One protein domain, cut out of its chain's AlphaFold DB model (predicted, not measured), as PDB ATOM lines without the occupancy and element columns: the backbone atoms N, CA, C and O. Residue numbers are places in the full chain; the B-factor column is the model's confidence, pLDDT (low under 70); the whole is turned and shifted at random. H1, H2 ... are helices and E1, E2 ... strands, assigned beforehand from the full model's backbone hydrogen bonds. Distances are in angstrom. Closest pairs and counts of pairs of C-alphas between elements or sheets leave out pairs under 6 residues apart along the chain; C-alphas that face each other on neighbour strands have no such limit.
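What this domain is: This is residues 77 to 128 and 147 to 213 of the 558 residues of an uncharacterized protein of Ustilago maydis (strain 521 / FGSC 9021) (UniProt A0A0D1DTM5). The long helix H1 crosses H6, and H6 in turn packs over the edge strand E2 on one face of a small three-stranded sheet, lying between H1 and that strand. H4 packs on the first residues of H6, while H2, H3 and H7 are gathered toward one end of the whole, H2 packed on H7. The printed part has 119 residues, with seven named helices and three named strands in the order H1 H2 H3 E1 H4 H5 H6 E2 E3 H7; the sheet, E1 E3 E2, is antiparallel and the class is mostly helix. The whole is compact, with a radius of gyration of the C-alphas of 13.8 A and spans of 43 by 31 by 22 A.

How they stand to each other: H1, residues 77 to 93, touches H6, residues 169 to 182, about perpendicular at 71 degrees, only just beyond steep; their closest C-alphas, of Val 87 and Ala 175, are 5.4 A apart. H2, residues 96 to 100, touches H7, residues 201 to 212, the closest C-alphas being those of Pro 96 and Lys 207, 5.1 A. H3, residues 108 to 122, touches H4, residues 152 to 158, with residues 113 to 117 alone, at a steep tilt of 45 degrees, opposite ways; the closest C-alphas are those of Ser 113 and Leu 158, 5.1 A. Between E1, residues 149 to 151, and E3, residues 196 to 199, N 150 and O 197 are within hydrogen-bond range at 2.8 A. E3 and E2, residues 188 to 191, form a hairpin, with N 189 and O 198 at 2.8 A. H3 only grazes this sheet, with residues 117 to 121. H4 and H5, residues 162 to 165, touch only at the corner, and only just, with 3 pairs of C-alphas within 8 A. H4, the hub, also touches H6, about perpendicular at 90 degrees; the closest C-alphas are those of Ala 153 and Ile 169, 6.4 A. H4 and H6 on one face of the sheet make two layers. H6 runs slantwise to the strands at a height over the sheet of 9.1 A. Every O i to N i+4 pair is within hydrogen-bond range in H1, H2, H3, H6 and H7; H4 has 2 of 3, and H5 is too short for one.

Where its parts are: H1 begins at C-alpha 77 (-16.622, -8.252, 25.370) and is 24.1 A long from first to last C-alpha. H3 measures 20.4 A, H6 19.9 A and H7 16.5 A. H7 ends at C-alpha 212 (-51.655, 6.122, 5.017).

The domain as a whole: The two C-alphas farthest apart, of Thr 77 and Ala 127, are 44.1 A apart. Residues 129 to 146 are not printed, and C-alphas 128 and 147 are 10.4 A apart across this cut. Of the links printed whole, H2 to H3 is short and the others are tight. The mean pLDDT of the printed part is 80.0; it is under 70 at residues 99 to 107, 109, 120, 122 to 128, 147 and 211 to 213.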
ATOM      1  N   THR A  77     -15.248  -7.896  24.970       70.19
ATOM      2  CA  THR A  77     -16.622  -8.252  25.370       70.19
ATOM      3  C   THR A  77     -17.471  -7.030  25.727       70.19
ATOM      4  O   THR A  77     -18.661  -6.996  25.416       70.19
ATOM      5  N   ALA A  78     -16.884  -6.003  26.350       75.62
ATOM      6  CA  ALA A  78     -17.595  -4.773  26.687       75.62
ATOM      7  C   ALA A  78     -17.918  -3.925  25.447       75.62
ATOM      8  O   ALA A  78     -18.972  -3.290  25.401       75.62
ATOM      9  N   GLU A  79     -17.026  -3.897  24.458       76.69
ATOM     10  CA  GLU A  79     -17.253  -3.219  23.177       76.69
ATOM     11  C   GLU A  79     -18.274  -3.964  22.316       76.69
ATOM     12  O   GLU A  79     -19.221  -3.333  21.846       76.69
ATOM     13  N   ALA A  80     -18.187  -5.295  22.235       81.31
ATOM     14  CA  ALA A  80     -19.204  -6.127  21.592       81.31
ATOM     15  C   ALA A  80     -20.590  -5.912  22.225       81.31
ATOM     16  O   ALA A  80     -21.558  -5.608  21.533       81.31
ATOM     17  N   ALA A  81     -20.680  -5.912  23.559       82.25
ATOM     18  CA  ALA A  81     -21.942  -5.661  24.252       82.25
ATOM     19  C   ALA A  81     -22.490  -4.234  24.042       82.25
ATOM     20  O   ALA A  81     -23.700  -4.017  24.140       82.25
ATOM     21  N   LYS A  82     -21.631  -3.234  23.796       86.12
ATOM     22  CA  LYS A  82     -22.071  -1.877  23.421       86.12
ATOM     23  C   LYS A  82     -22.624  -1.858  22.002       86.12
ATOM     24  O   LYS A  82     -23.656  -1.226  21.785       86.12
ATOM     25  N   LEU A  83     -21.959  -2.551  21.081       88.19
ATOM     26  CA  LEU A  83     -22.386  -2.686  19.696       88.19
ATOM     27  C   LEU A  83     -23.742  -3.395  19.611       88.19
ATOM     28  O   LEU A  83     -24.664  -2.841  19.027       88.19
ATOM     29  N   ASP A  84     -23.924  -4.517  20.308       85.69
ATOM     30  CA  ASP A  84     -25.202  -5.245  20.350       85.69
ATOM     31  C   ASP A  84     -26.351  -4.375  20.884       85.69
ATOM     32  O   ASP A  84     -27.458  -4.364  20.346       85.69
ATOM     33  N   ARG A  85     -26.088  -3.576  21.929       88.12
ATOM     34  CA  ARG A  85     -27.076  -2.621  22.462       88.12
ATOM     35  C   ARG A  85     -27.403  -1.507  21.473       88.12
ATOM     36  O   ARG A  85     -28.529  -1.014  21.482       88.12
ATOM     37  N   LEU A  86     -26.427  -1.072  20.677       91.19
ATOM     38  CA  LEU A  86     -26.633  -0.071  19.636       91.19
ATOM     39  C   LEU A  86     -27.440  -0.656  18.470       91.19
ATOM     40  O   LEU A  86     -28.362   0.005  18.006       91.19
ATOM     41  N   VAL A  87     -27.160  -1.895  18.062       91.62
ATOM     42  CA  VAL A  87     -27.923  -2.627  17.037       91.62
ATOM     43  C   VAL A  87     -29.383  -2.776  17.459       91.62
ATOM     44  O   VAL A  87     -30.274  -2.424  16.692       91.62
ATOM     45  N   ASP A  88     -29.650  -3.219  18.690       89.38
ATOM     46  CA  ASP A  88     -31.026  -3.360  19.180       89.38
ATOM     47  C   ASP A  88     -31.746  -2.006  19.280       89.38
ATOM     48  O   ASP A  88     -32.917  -1.880  18.918       89.38
ATOM     49  N   PHE A  89     -31.030  -0.961  19.706       90.25
ATOM     50  CA  PHE A  89     -31.553   0.404  19.718       90.25
ATOM     51  C   PHE A  89     -31.920   0.894  18.310       90.25
ATOM     52  O   PHE A  89     -33.015   1.422  18.119       90.25
ATOM     53  N   LEU A  90     -31.031   0.709  17.330       91.62
ATOM     54  CA  LEU A  90     -31.258   1.098  15.939       91.62
ATOM     55  C   LEU A  90     -32.396   0.290  15.311       91.62
ATOM     56  O   LEU A  90     -33.239   0.883  14.652       91.62
ATOM     57  N   TYR A  91     -32.485  -1.016  15.576       91.44
ATOM     58  CA  TYR A  91     -33.596  -1.855  15.118       91.44
ATOM     59  C   TYR A  91     -34.951  -1.300  15.579       91.44
ATOM     60  O   TYR A  91     -35.875  -1.157  14.782       91.44
ATOM     61  N   MET A  92     -35.063  -0.926  16.858       88.00
ATOM     62  CA  MET A  92     -36.296  -0.338  17.389       88.00
ATOM     63  C   MET A  92     -36.570   1.058  16.816       88.00
ATOM     64  O   MET A  92     -37.718   1.382  16.521       88.00
ATOM     65  N   ARG A  93     -35.543   1.905  16.677       85.88
ATOM     66  CA  ARG A  93     -35.698   3.302  16.230       85.88
ATOM     67  C   ARG A  93     -35.952   3.449  14.737       85.88
ATOM     68  O   ARG A  93     -36.688   4.347  14.353       85.88
ATOM     69  N   LEU A  94     -35.359   2.583  13.926       88.50
ATOM     70  CA  LEU A  94     -35.499   2.586  12.473       88.50
ATOM     71  C   LEU A  94     -36.608   1.642  11.994       88.50
ATOM     72  O   LEU A  94     -36.735   1.432  10.797       88.50
ATOM     73  N   SER A  95     -37.392   1.035  12.891       86.88
ATOM     74  CA  SER A  95     -38.536   0.218  12.477       86.88
ATOM     75  C   SER A  95     -39.590   1.091  11.785       86.88
ATOM     76  O   SER A  95     -39.951   2.132  12.348       86.88
ATOM     77  N   PRO A  96     -40.163   0.653  10.643       79.00
ATOM     78  CA  PRO A  96     -41.218   1.392   9.949       79.00
ATOM     79  C   PRO A  96     -42.404   1.748  10.854       79.00
ATOM     80  O   PRO A  96     -42.952   2.843  10.764       79.00
ATOM     81  N   LEU A  97     -42.764   0.849  11.782       77.19
ATOM     82  CA  LEU A  97     -43.838   1.094  12.746       77.19
ATOM     83  C   LEU A  97     -43.513   2.231  13.715       77.19
ATOM     84  O   LEU A  97     -44.400   2.996  14.077       77.19
ATOM     85  N   ASN A  98     -42.262   2.326  14.168       75.38
ATOM     86  CA  ASN A  98     -41.878   3.328  15.157       75.38
ATOM     87  C   ASN A  98     -41.762   4.717  14.523       75.38
ATOM     88  O   ASN A  98     -42.177   5.695  15.140       75.38
ATOM     89  N   SER A  99     -41.288   4.801  13.273       67.00
ATOM     90  CA  SER A  99     -41.328   6.068  12.532       67.00
ATOM     91  C   SER A  99     -42.758   6.605  12.431       67.00
ATOM     92  O   SER A  99     -42.998   7.759  12.760       67.00
ATOM     93  N   SER A 100     -43.736   5.747  12.126       65.81
ATOM     94  CA  SER A 100     -45.138   6.153  11.951       65.81
ATOM     95  C   SER A 100     -45.937   6.349  13.249       65.81
ATOM     96  O   SER A 100     -47.005   6.945  13.212       65.81
ATOM     97  N   ALA A 101     -45.467   5.854  14.400       62.09
ATOM     98  CA  ALA A 101     -46.183   5.916  15.686       62.09
ATOM     99  C   ALA A 101     -45.859   7.175  16.529       62.09
ATOM    100  O   ALA A 101     -46.244   7.290  17.699       62.09
ATOM    101  N   SER A 102     -45.098   8.113  15.965       57.09
ATOM    102  CA  SER A 102     -44.377   9.169  16.679       57.09
ATOM    103  C   SER A 102     -45.151  10.477  16.902       57.09
ATOM    104  O   SER A 102     -44.565  11.533  16.721       57.09
ATOM    105  N   ASP A 103     -46.412  10.462  17.351       52.28
ATOM    106  CA  ASP A 103     -47.175  11.730  17.448       52.28
ATOM    107  C   ASP A 103     -47.622  12.180  18.850       52.28
ATOM    108  O   ASP A 103     -47.781  13.378  19.083       52.28
ATOM    109  N   LEU A 104     -47.769  11.290  19.840       49.66
ATOM    110  CA  LEU A 104     -48.573  11.650  21.026       49.66
ATOM    111  C   LEU A 104     -47.826  11.968  22.331       49.66
ATOM    112  O   LEU A 104     -48.430  12.563  23.213       49.66
ATOM    113  N   ASN A 105     -46.536  11.638  22.481       53.44
ATOM    114  CA  ASN A 105     -45.822  11.805  23.769       53.44
ATOM    115  C   ASN A 105     -44.352  12.262  23.659       53.44
ATOM    116  O   ASN A 105     -43.595  12.134  24.622       53.44
ATOM    117  N   GLN A 106     -43.919  12.743  22.496       63.66
ATOM    118  CA  GLN A 106     -42.530  13.161  22.273       63.66
ATOM    119  C   GLN A 106     -42.364  14.675  22.435       63.66
ATOM    120  O   GLN A 106     -43.333  15.421  22.270       63.66
ATOM    121  N   SER A 107     -41.153  15.138  22.772       66.00
ATOM    122  CA  SER A 107     -40.880  16.581  22.800       66.00
ATOM    123  C   SER A 107     -41.033  17.175  21.396       66.00
ATOM    124  O   SER A 107     -40.842  16.477  20.402       66.00
ATOM    125  N   GLU A 108     -41.343  18.467  21.294       72.19
ATOM    126  CA  GLU A 108     -41.455  19.152  19.996       72.19
ATOM    127  C   GLU A 108     -40.162  19.052  19.160       72.19
ATOM    128  O   GLU A 108     -40.210  18.949  17.936       72.19
ATOM    129  N   GLU A 109     -38.996  18.988  19.810       68.94
ATOM    130  CA  GLU A 109     -37.705  18.762  19.145       68.94
ATOM    131  C   GLU A 109     -37.547  17.327  18.619       68.94
ATOM    132  O   GLU A 109     -37.052  17.126  17.507       68.94
ATOM    133  N   GLU A 110     -37.984  16.322  19.388       72.06
ATOM    134  CA  GLU A 110     -37.979  14.919  18.955       72.06
ATOM    135  C   GLU A 110     -38.956  14.721  17.780       72.06
ATOM    136  O   GLU A 110     -38.565  14.149  16.761       72.06
ATOM    137  N   LYS A 111     -40.165  15.297  17.853       70.88
ATOM    138  CA  LYS A 111     -41.152  15.282  16.758       70.88
ATOM    139  C   LYS A 111     -40.605  15.917  15.483       70.88
ATOM    140  O   LYS A 111     -40.714  15.331  14.411       70.88
ATOM    141  N   LYS A 112     -39.973  17.093  15.589       74.88
ATOM    142  CA  LYS A 112     -39.375  17.783  14.435       74.88
ATOM    143  C   LYS A 112     -38.262  16.955  13.789       74.88
ATOM    144  O   LYS A 112     -38.198  16.877  12.567       74.88
ATOM    145  N   SER A 113     -37.422  16.314  14.603       74.81
ATOM    146  CA  SER A 113     -36.323  15.467  14.121       74.81
ATOM    147  C   SER A 113     -36.838  14.224  13.386       74.81
ATOM    148  O   SER A 113     -36.334  13.889  12.315       74.81
ATOM    149  N   ILE A 114     -37.882  13.578  13.918       74.69
ATOM    150  CA  ILE A 114     -38.523  12.421  13.275       74.69
ATOM    151  C   ILE A 114     -39.253  12.834  12.001       74.69
ATOM    152  O   ILE A 114     -39.071  12.188  10.976       74.69
ATOM    153  N   ALA A 115     -39.997  13.941  12.018       72.00
ATOM    154  CA  ALA A 115     -40.649  14.466  10.824       72.00
ATOM    155  C   ALA A 115     -39.632  14.810   9.720       72.00
ATOM    156  O   ALA A 115     -39.896  14.590   8.539       72.00
ATOM    157  N   GLU A 116     -38.447  15.314  10.076       76.69
ATOM    158  CA  GLU A 116     -37.367  15.576   9.121       76.69
ATOM    159  C   GLU A 116     -36.726  14.282   8.591       76.69
ATOM    160  O   GLU A 116     -36.452  14.180   7.393       76.69
ATOM    161  N   LEU A 117     -36.542  13.268   9.445       78.81
ATOM    162  CA  LEU A 117     -36.122  11.930   9.019       78.81
ATOM    163  C   LEU A 117     -37.139  11.320   8.051       78.81
ATOM    164  O   LEU A 117     -36.766  10.837   6.982       78.81
ATOM    165  N   ASP A 118     -38.421  11.398   8.386       73.88
ATOM    166  CA  ASP A 118     -39.510  10.888   7.569       73.88
ATOM    167  C   ASP A 118     -39.591  11.609   6.237       73.88
ATOM    168  O   ASP A 118     -39.653  10.953   5.199       73.88
ATOM    169  N   ARG A 119     -39.460  12.936   6.245       70.69
ATOM    170  CA  ARG A 119     -39.359  13.742   5.034       70.69
ATOM    171  C   ARG A 119     -38.133  13.369   4.201       70.69
ATOM    172  O   ARG A 119     -38.245  13.314   2.987       70.69
ATOM    173  N   SER A 120     -36.984  13.063   4.802       67.69
ATOM    174  CA  SER A 120     -35.795  12.617   4.051       67.69
ATOM    175  C   SER A 120     -35.976  11.244   3.382       67.69
ATOM    176  O   SER A 120     -35.404  10.986   2.322       67.69
ATOM    177  N   ILE A 121     -36.806  10.382   3.977       70.25
ATOM    178  CA  ILE A 121     -37.183   9.077   3.421       70.25
ATOM    179  C   ILE A 121     -38.235   9.260   2.311       70.25
ATOM    180  O   ILE A 121     -38.100   8.667   1.244       70.25
ATOM    181  N   LEU A 122     -39.234  10.121   2.537       64.31
ATOM    182  CA  LEU A 122     -40.394  10.341   1.664       64.31
ATOM    183  C   LEU A 122     -40.119  11.257   0.464       64.31
ATOM    184  O   LEU A 122     -40.577  10.960  -0.629       64.31
ATOM    185  N   VAL A 123     -39.329  12.324   0.608       60.53
ATOM    186  CA  VAL A 123     -38.986  13.243  -0.504       60.53
ATOM    187  C   VAL A 123     -38.163  12.532  -1.585       60.53
ATOM    188  O   VAL A 123     -38.214  12.901  -2.755       60.53
ATOM    189  N   ASN A 124     -37.451  11.461  -1.225       51.34
ATOM    190  CA  ASN A 124     -36.806  10.578  -2.197       51.34
ATOM    191  C   ASN A 124     -37.757   9.495  -2.753       51.34
ATOM    192  O   ASN A 124     -37.470   8.915  -3.798       51.34
ATOM    193  N   ALA A 125     -38.882   9.233  -2.080       49.72
ATOM    194  CA  ALA A 125     -39.905   8.264  -2.471       49.72
ATOM    195  C   ALA A 125     -41.046   8.872  -3.309       49.72
ATOM    196  O   ALA A 125     -41.647   8.154  -4.097       49.72
ATOM    197  N   GLU A 126     -41.324  10.178  -3.234       46.50
ATOM    198  CA  GLU A 126     -42.273  10.865  -4.133       46.50
ATOM    199  C   GLU A 126     -41.841  10.776  -5.610       46.50
ATOM    200  O   GLU A 126     -42.683  10.774  -6.501       46.50
ATOM    201  N   ALA A 127     -40.554  10.538  -5.883       45.78
ATOM    202  CA  ALA A 127     -40.048  10.161  -7.207       45.78
ATOM    203  C   ALA A 127     -40.442   8.729  -7.665       45.78
ATOM    204  O   ALA A 127     -40.084   8.316  -8.769       45.78
ATOM    205  N   LEU A 128     -41.140   7.945  -6.828       43.44
ATOM    206  CA  LEU A 128     -41.692   6.615  -7.137       43.44
ATOM    207  C   LEU A 128     -43.192   6.641  -7.479       43.44
ATOM    208  O   LEU A 128     -43.701   5.622  -7.946       43.44
ATOM    209  N   PRO A 147     -31.420   6.963  -5.607       64.94
ATOM    210  CA  PRO A 147     -31.621   6.136  -4.427       64.94
ATOM    211  C   PRO A 147     -32.005   7.002  -3.220       64.94
ATOM    212  O   PRO A 147     -31.512   8.120  -3.059       64.94
ATOM    213  N   ALA A 148     -32.889   6.489  -2.359       80.38
ATOM    214  CA  ALA A 148     -33.294   7.166  -1.131       80.38
ATOM    215  C   ALA A 148     -32.174   7.071  -0.088       80.38
ATOM    216  O   ALA A 148     -32.173   6.183   0.764       80.38
ATOM    217  N   THR A 149     -31.190   7.967  -0.185       85.62
ATOM    218  CA  THR A 149     -29.976   7.924   0.639       85.62
ATOM    219  C   THR A 149     -29.961   8.963   1.757       85.62
ATOM    220  O   THR A 149     -30.355  10.109   1.550       85.62
ATOM    221  N   VAL A 150     -29.399   8.601   2.912       87.50
ATOM    222  CA  VAL A 150     -29.086   9.508   4.023       87.50
ATOM    223  C   VAL A 150     -27.633   9.324   4.460       87.50
ATOM    224  O   VAL A 150     -27.155   8.206   4.634       87.50
ATOM    225  N   HIS A 151     -26.907  10.427   4.649       91.06
ATOM    226  CA  HIS A 151     -25.544  10.368   5.173       91.06
ATOM    227  C   HIS A 151     -25.543  10.002   6.662       91.06
ATOM    228  O   HIS A 151     -26.342  10.536   7.435       91.06
ATOM    229  N   LEU A 152     -24.615   9.145   7.096       91.44
ATOM    230  CA  LEU A 152     -24.559   8.634   8.472       91.44
ATOM    231  C   LEU A 152     -24.411   9.747   9.519       91.44
ATOM    232  O   LEU A 152     -25.043   9.698  10.571       91.44
ATOM    233  N   ALA A 153     -23.647  10.802   9.212       88.00
ATOM    234  CA  ALA A 153     -23.549  11.969  10.095       88.00
ATOM    235  C   ALA A 153     -24.901  12.679  10.281       88.00
ATOM    236  O   ALA A 153     -25.191  13.179  11.364       88.00
ATOM    237  N   ARG A 154     -25.748  12.694   9.245       87.88
ATOM    238  CA  ARG A 154     -27.094  13.265   9.332       87.88
ATOM    239  C   ARG A 154     -28.028  12.342  10.110       87.88
ATOM    240  O   ARG A 154     -28.814  12.826  10.915       87.88
ATOM    241  N   LEU A 155     -27.876  11.026   9.964       87.06
ATOM    242  CA  LEU A 155     -28.622  10.048  10.758       87.06
ATOM    243  C   LEU A 155     -28.362  10.197  12.270       87.06
ATOM    244  O   LEU A 155     -29.309  10.111  13.049       87.06
ATOM    245  N   LEU A 156     -27.121  10.490  12.690       86.75
ATOM    246  CA  LEU A 156     -26.778  10.759  14.102       86.75
ATOM    247  C   LEU A 156     -27.598  11.901  14.720       86.75
ATOM    248  O   LEU A 156     -27.881  11.861  15.917       86.75
ATOM    249  N   VAL A 157     -27.950  12.902  13.909       84.38
ATOM    250  CA  VAL A 157     -28.714  14.086  14.325       84.38
ATOM    251  C   VAL A 157     -30.214  13.822  14.252       84.38
ATOM    252  O   VAL A 157     -30.946  14.189  15.162       84.38
ATOM    253  N   LEU A 158     -30.665  13.163  13.182       83.88
ATOM    254  CA  LEU A 158     -32.085  12.946  12.912       83.88
ATOM    255  C   LEU A 158     -32.724  11.882  13.810       83.88
ATOM    256  O   LEU A 158     -33.920  11.953  14.077       83.88
ATOM    257  N   VAL A 159     -31.957  10.891  14.278       85.25
ATOM    258  CA  VAL A 159     -32.483   9.842  15.160       85.25
ATOM    259  C   VAL A 159     -32.377  10.293  16.622       85.25
ATOM    260  O   VAL A 159     -31.262  10.434  17.144       85.25
ATOM    261  N   PRO A 160     -33.506  10.444  17.341       82.06
ATOM    262  CA  PRO A 160     -33.489  10.883  18.729       82.06
ATOM    263  C   PRO A 160     -32.600  10.002  19.603       82.06
ATOM    264  O   PRO A 160     -32.701   8.773  19.586       82.06
ATOM    265  N   ARG A 161     -31.748  10.635  20.420       84.69
ATOM    266  CA  ARG A 161     -30.838   9.970  21.378       84.69
ATOM    267  C   ARG A 161     -29.774   9.074  20.730       84.69
ATOM    268  O   ARG A 161     -29.073   8.365  21.452       84.69
ATOM    269  N   LEU A 162     -29.615   9.100  19.406       87.56
ATOM    270  CA  LEU A 162     -28.559   8.341  18.743       87.56
ATOM    271  C   LEU A 162     -27.185   8.962  19.010       87.56
ATOM    272  O   LEU A 162     -26.284   8.242  19.430       87.56
ATOM    273  N   ALA A 163     -27.045  10.285  18.892       85.94
ATOM    274  CA  ALA A 163     -25.788  10.989  19.178       85.94
ATOM    275  C   ALA A 163     -25.250  10.749  20.606       85.94
ATOM    276  O   ALA A 163     -24.042  10.713  20.827       85.94
ATOM    277  N   THR A 164     -26.128  10.528  21.593       85.56
ATOM    278  CA  THR A 164     -25.702  10.232  22.975       85.56
ATOM    279  C   THR A 164     -25.237   8.785  23.160       85.56
ATOM    280  O   THR A 164     -24.471   8.494  24.081       85.56
ATOM    281  N   ARG A 165     -25.678   7.871  22.286       85.25
ATOM    282  CA  ARG A 165     -25.369   6.432  22.327       85.25
ATOM    283  C   ARG A 165     -24.247   6.035  21.373       85.25
ATOM    284  O   ARG A 165     -23.540   5.072  21.655       85.25
ATOM    285  N   CYS A 166     -24.071   6.775  20.285       89.56
ATOM    286  CA  CYS A 166     -23.091   6.518  19.244       89.56
ATOM    287  C   CYS A 166     -22.211   7.752  19.038       89.56
ATOM    288  O   CYS A 166     -22.651   8.757  18.489       89.56
ATOM    289  N   LYS A 167     -20.955   7.665  19.490       83.44
ATOM    290  CA  LYS A 167     -20.003   8.789  19.469       83.44
ATOM    291  C   LYS A 167     -19.170   8.885  18.187       83.44
ATOM    292  O   LYS A 167     -18.445   9.856  18.023       83.44
ATOM    293  N   SER A 168     -19.231   7.878  17.317       89.12
ATOM    294  CA  SER A 168     -18.441   7.812  16.084       89.12
ATOM    295  C   SER A 168     -19.300   7.365  14.908       89.12
ATOM    296  O   SER A 168     -20.162   6.499  15.064       89.12
ATOM    297  N   ILE A 169     -19.019   7.912  13.724       89.00
ATOM    298  CA  ILE A 169     -19.612   7.472  12.455       89.00
ATOM    299  C   ILE A 169     -19.172   6.041  12.119       89.00
ATOM    300  O   ILE A 169     -19.984   5.278  11.608       89.00
ATOM    301  N   SER A 170     -17.939   5.645  12.461       89.12
ATOM    302  CA  SER A 170     -17.462   4.271  12.242       89.12
ATOM    303  C   SER A 170     -18.288   3.253  13.032       89.12
ATOM    304  O   SER A 170     -18.805   2.302  12.461       89.12
ATOM    305  N   LEU A 171     -18.527   3.522  14.320       90.50
ATOM    306  CA  LEU A 171     -19.361   2.666  15.166       90.50
ATOM    307  C   LEU A 171     -20.807   2.585  14.653       90.50
ATOM    308  O   LEU A 171     -21.433   1.530  14.735       90.50
ATOM    309  N   LEU A 172     -21.339   3.693  14.123       93.12
ATOM    310  CA  LEU A 172     -22.662   3.707  13.499       93.12
ATOM    311  C   LEU A 172     -22.682   2.851  12.227       93.12
ATOM    312  O   LEU A 172     -23.621   2.083  12.039       93.12
ATOM    313  N   ASN A 173     -21.660   2.970  11.377       93.25
ATOM    314  CA  ASN A 173     -21.516   2.160  10.170       93.25
ATOM    315  C   ASN A 173     -21.500   0.664  10.511       93.25
ATOM    316  O   ASN A 173     -22.295  -0.086   9.951       93.25
ATOM    317  N   ASP A 174     -20.674   0.250  11.473       91.44
ATOM    318  CA  ASP A 174     -20.547  -1.157  11.872       91.44
ATOM    319  C   ASP A 174     -21.866  -1.699  12.445       91.44
ATOM    320  O   ASP A 174     -22.307  -2.799  12.106       91.44
ATOM    321  N   ALA A 175     -22.557  -0.901  13.268       93.44
ATOM    322  CA  ALA A 175     -23.859  -1.275  13.814       93.44
ATOM    323  C   ALA A 175     -24.931  -1.414  12.722       93.44
ATOM    324  O   ALA A 175     -25.729  -2.349  12.760       93.44
ATOM    325  N   LEU A 176     -24.955  -0.507  11.741       94.00
ATOM    326  CA  LEU A 176     -25.907  -0.559  10.630       94.00
ATOM    327  C   LEU A 176     -25.613  -1.718   9.675       94.00
ATOM    328  O   LEU A 176     -26.553  -2.352   9.206       94.00
ATOM    329  N   GLN A 177     -24.342  -2.038   9.422       92.38
ATOM    330  CA  GLN A 177     -23.966  -3.221   8.647       92.38
ATOM    331  C   GLN A 177     -24.445  -4.505   9.328       92.38
ATOM    332  O   GLN A 177     -25.117  -5.321   8.697       92.38
ATOM    333  N   LEU A 178     -24.163  -4.666  10.627       90.94
ATOM    334  CA  LEU A 178     -24.644  -5.817  11.399       90.94
ATOM    335  C   LEU A 178     -26.169  -5.907  11.395       90.94
ATOM    336  O   LEU A 178     -26.732  -6.998  11.292       90.94
ATOM    337  N   LEU A 179     -26.839  -4.760  11.494       92.69
ATOM    338  CA  LEU A 179     -28.288  -4.677  11.460       92.69
ATOM    339  C   LEU A 179     -28.843  -5.120  10.093       92.69
ATOM    340  O   LEU A 179     -29.736  -5.968  10.063       92.69
ATOM    341  N   ALA A 180     -28.280  -4.623   8.987       90.25
ATOM    342  CA  ALA A 180     -28.672  -4.964   7.617       90.25
ATOM    343  C   ALA A 180     -28.403  -6.433   7.250       90.25
ATOM    344  O   ALA A 180     -29.153  -7.021   6.478       90.25
ATOM    345  N   GLN A 181     -27.359  -7.044   7.817       87.50
ATOM    346  CA  GLN A 181     -27.016  -8.453   7.583       87.50
ATOM    347  C   GLN A 181     -27.868  -9.436   8.397       87.50
ATOM    348  O   GLN A 181     -27.893 -10.625   8.083       87.50
ATOM    349  N   ARG A 182     -28.518  -8.977   9.477       86.31
ATOM    350  CA  ARG A 182     -29.165  -9.866  10.455       86.31
ATOM    351  C   ARG A 182     -30.644  -9.572  10.645       86.31
ATOM    352  O   ARG A 182     -31.479 -10.385  10.278       86.31
ATOM    353  N   SER A 183     -30.973  -8.458  11.286       87.50
ATOM    354  CA  SER A 183     -32.317  -8.226  11.842       87.50
ATOM    355  C   SER A 183     -33.184  -7.320  10.975       87.50
ATOM    356  O   SER A 183     -34.403  -7.407  11.037       87.50
ATOM    357  N   ALA A 184     -32.554  -6.452  10.186       88.88
ATOM    358  CA  ALA A 184     -33.187  -5.491   9.288       88.88
ATOM    359  C   ALA A 184     -32.855  -5.821   7.827       88.88
ATOM    360  O   ALA A 184     -32.585  -4.933   7.013       88.88
ATOM    361  N   VAL A 185     -32.810  -7.113   7.500       85.06
ATOM    362  CA  VAL A 185     -32.522  -7.542   6.132       85.06
ATOM    363  C   VAL A 185     -33.598  -6.984   5.207       85.06
ATOM    364  O   VAL A 185     -34.784  -6.975   5.541       85.06
ATOM    365  N   ASN A 186     -33.167  -6.469   4.058       84.75
ATOM    366  CA  ASN A 186     -34.002  -5.775   3.080       84.75
ATOM    367  C   ASN A 186     -34.647  -4.461   3.571       84.75
ATOM    368  O   ASN A 186     -35.540  -3.940   2.901       84.75
ATOM    369  N   TRP A 187     -34.193  -3.884   4.695       89.19
ATOM    370  CA  TRP A 187     -34.602  -2.529   5.084       89.19
ATOM    371  C   TRP A 187     -33.799  -1.456   4.349       89.19
ATOM    372  O   TRP A 187     -34.357  -0.501   3.808       89.19
ATOM    373  N   PHE A 188     -32.480  -1.615   4.336       91.31
ATOM    374  CA  PHE A 188     -31.540  -0.662   3.762       91.31
ATOM    375  C   PHE A 188     -30.218  -1.347   3.398       91.31
ATOM    376  O   PHE A 188     -29.922  -2.445   3.869       91.31
ATOM    377  N   VAL A 189     -29.410  -0.668   2.586       91.06
ATOM    378  CA  VAL A 189     -28.017  -1.014   2.275       91.06
ATOM    379  C   VAL A 189     -27.105   0.067   2.846       91.06
ATOM    380  O   VAL A 189     -27.436   1.252   2.822       91.06
ATOM    381  N   VAL A 190     -25.952  -0.336   3.379       92.19
ATOM    382  CA  VAL A 190     -24.948   0.588   3.921       92.19
ATOM    383  C   VAL A 190     -23.776   0.680   2.949       92.19
ATOM    384  O   VAL A 190     -23.062  -0.296   2.730       92.19
ATOM    385  N   HIS A 191     -23.558   1.867   2.392       92.44
ATOM    386  CA  HIS A 191     -22.439   2.188   1.505       92.44
ATOM    387  C   HIS A 191     -21.273   2.728   2.330       92.44
ATOM    388  O   HIS A 191     -21.109   3.939   2.494       92.44
ATOM    389  N   SER A 192     -20.462   1.828   2.882       87.94
ATOM    390  CA  SER A 192     -19.467   2.184   3.903       87.94
ATOM    391  C   SER A 192     -18.378   3.138   3.432       87.94
ATOM    392  O   SER A 192     -17.957   3.992   4.202       87.94
ATOM    393  N   HIS A 193     -17.975   3.067   2.163       88.44
ATOM    394  CA  HIS A 193     -16.986   3.994   1.603       88.44
ATOM    395  C   HIS A 193     -17.516   5.425   1.463       88.44
ATOM    396  O   HIS A 193     -16.743   6.375   1.535       88.44
ATOM    397  N   ALA A 194     -18.829   5.582   1.282       88.50
ATOM    398  CA  ALA A 194     -19.475   6.881   1.127       88.50
ATOM    399  C   ALA A 194     -20.121   7.386   2.429       88.50
ATOM    400  O   ALA A 194     -20.657   8.493   2.449       88.50
ATOM    401  N   CYS A 195     -20.111   6.586   3.504       90.00
ATOM    402  CA  CYS A 195     -20.870   6.853   4.728       90.00
ATOM    403  C   CYS A 195     -22.349   7.176   4.433       90.00
ATOM    404  O   CYS A 195     -22.927   8.094   5.026       90.00
ATOM    405  N   LEU A 196     -22.964   6.425   3.512       90.88
ATOM    406  CA  LEU A 196     -24.372   6.575   3.133       90.88
ATOM    407  C   LEU A 196     -25.175   5.332   3.523       90.88
ATOM    408  O   LEU A 196     -24.696   4.206   3.415       90.88
ATOM    409  N   LEU A 197     -26.420   5.547   3.930       91.75
ATOM    410  CA  LEU A 197     -27.440   4.515   4.075       91.75
ATOM    411  C   LEU A 197     -28.480   4.717   2.975       91.75
ATOM    412  O   LEU A 197     -28.997   5.819   2.832       91.75
ATOM    413  N   GLU A 198     -28.779   3.671   2.214       90.25
ATOM    414  CA  GLU A 198     -29.791   3.653   1.157       90.25
ATOM    415  C   GLU A 198     -30.997   2.820   1.591       90.25
ATOM    416  O   GLU A 198     -30.858   1.628   1.856       90.25
ATOM    417  N   TRP A 199     -32.184   3.421   1.642       88.38
ATOM    418  CA  TRP A 199     -33.420   2.711   1.967       88.38
ATOM    419  C   TRP A 199     -33.894   1.861   0.794       88.38
ATOM    420  O   TRP A 199     -34.003   2.341  -0.335       88.38
ATOM    421  N   LEU A 200     -34.227   0.602   1.070       85.94
ATOM    422  CA  LEU A 200     -34.677  -0.323   0.037       85.94
ATOM    423  C   LEU A 200     -36.181  -0.152  -0.250       85.94
ATOM    424  O   LEU A 200     -36.963   0.119   0.667       85.94
ATOM    425  N   PRO A 201     -36.636  -0.366  -1.502       82.31
ATOM    426  CA  PRO A 201     -38.037  -0.165  -1.882       82.31
ATOM    427  C   PRO A 201     -39.067  -0.895  -1.004       82.31
ATOM    428  O   PRO A 201     -40.100  -0.299  -0.701       82.31
ATOM    429  N   PRO A 202     -38.840  -2.146  -0.561       80.12
ATOM    430  CA  PRO A 202     -39.791  -2.832   0.310       80.12
ATOM    431  C   PRO A 202     -40.029  -2.138   1.662       80.12
ATOM    432  O   PRO A 202     -41.161  -2.122   2.143       80.12
ATOM    433  N   TYR A 203     -38.990  -1.539   2.256       85.25
ATOM    434  CA  TYR A 203     -39.098  -0.755   3.490       85.25
ATOM    435  C   TYR A 203     -39.968   0.481   3.275       85.25
ATOM    436  O   TYR A 203     -40.896   0.732   4.042       85.25
ATOM    437  N   ILE A 204     -39.695   1.213   2.190       80.81
ATOM    438  CA  ILE A 204     -40.420   2.433   1.818       80.81
ATOM    439  C   ILE A 204     -41.901   2.113   1.592       80.81
ATOM    440  O   ILE A 204     -42.756   2.713   2.230       80.81
ATOM    441  N   ARG A 205     -42.214   1.093   0.779       78.38
ATOM    442  CA  ARG A 205     -43.602   0.675   0.503       78.38
ATOM    443  C   ARG A 205     -44.374   0.330   1.773       78.38
ATOM    444  O   ARG A 205     -45.539   0.705   1.907       78.38
ATOM    445  N   PHE A 206     -43.747  -0.407   2.691       79.94
ATOM    446  CA  PHE A 206     -44.393  -0.776   3.945       79.94
ATOM    447  C   PHE A 206     -44.633   0.453   4.826       79.94
ATOM    448  O   PHE A 206     -45.730   0.636   5.345       79.94
ATOM    449  N   LYS A 207     -43.624   1.320   4.957       79.31
ATOM    450  CA  LYS A 207     -43.731   2.569   5.713       79.31
ATOM    451  C   LYS A 207     -44.847   3.466   5.169       79.31
ATOM    452  O   LYS A 207     -45.661   3.949   5.952       79.31
ATOM    453  N   ASP A 208     -44.923   3.627   3.851       75.69
ATOM    454  CA  ASP A 208     -45.969   4.407   3.189       75.69
ATOM    455  C   ASP A 208     -47.348   3.824   3.490       75.69
ATOM    456  O   ASP A 208     -48.245   4.554   3.912       75.69
ATOM    457  N   SER A 209     -47.487   2.499   3.376       74.75
ATOM    458  CA  SER A 209     -48.727   1.794   3.714       74.75
ATOM    459  C   SER A 209     -49.152   2.124   5.149       74.75
ATOM    460  O   SER A 209     -50.246   2.642   5.351       74.75
ATOM    461  N   VAL A 210     -48.254   1.972   6.131       73.19
ATOM    462  CA  VAL A 210     -48.545   2.293   7.540       73.19
ATOM    463  C   VAL A 210     -48.909   3.763   7.752       73.19
ATOM    464  O   VAL A 210     -49.840   4.062   8.495       73.19
ATOM    465  N   SER A 211     -48.217   4.686   7.085       68.81
ATOM    466  CA  SER A 211     -48.477   6.125   7.211       68.81
ATOM    467  C   SER A 211     -49.828   6.559   6.625       68.81
ATOM    468  O   SER A 211     -50.459   7.478   7.144       68.81
ATOM    469  N   THR A 212     -50.319   5.868   5.587       64.31
ATOM    470  CA  THR A 212     -51.655   6.122   5.017       64.31
ATOM    471  C   THR A 212     -52.797   5.632   5.903       64.31
ATOM    472  O   THR A 212     -53.953   5.994   5.687       64.31
ATOM    473  N   PHE A 213     -52.497   4.849   6.940       62.81
ATOM    474  CA  PHE A 213     -53.480   4.360   7.895       62.81
ATOM    475  C   PHE A 213     -53.696   5.414   8.991       62.81
ATOM    476  O   PHE A 213     -53.354   5.217  10.151       62.81
TER     477      PHE A 213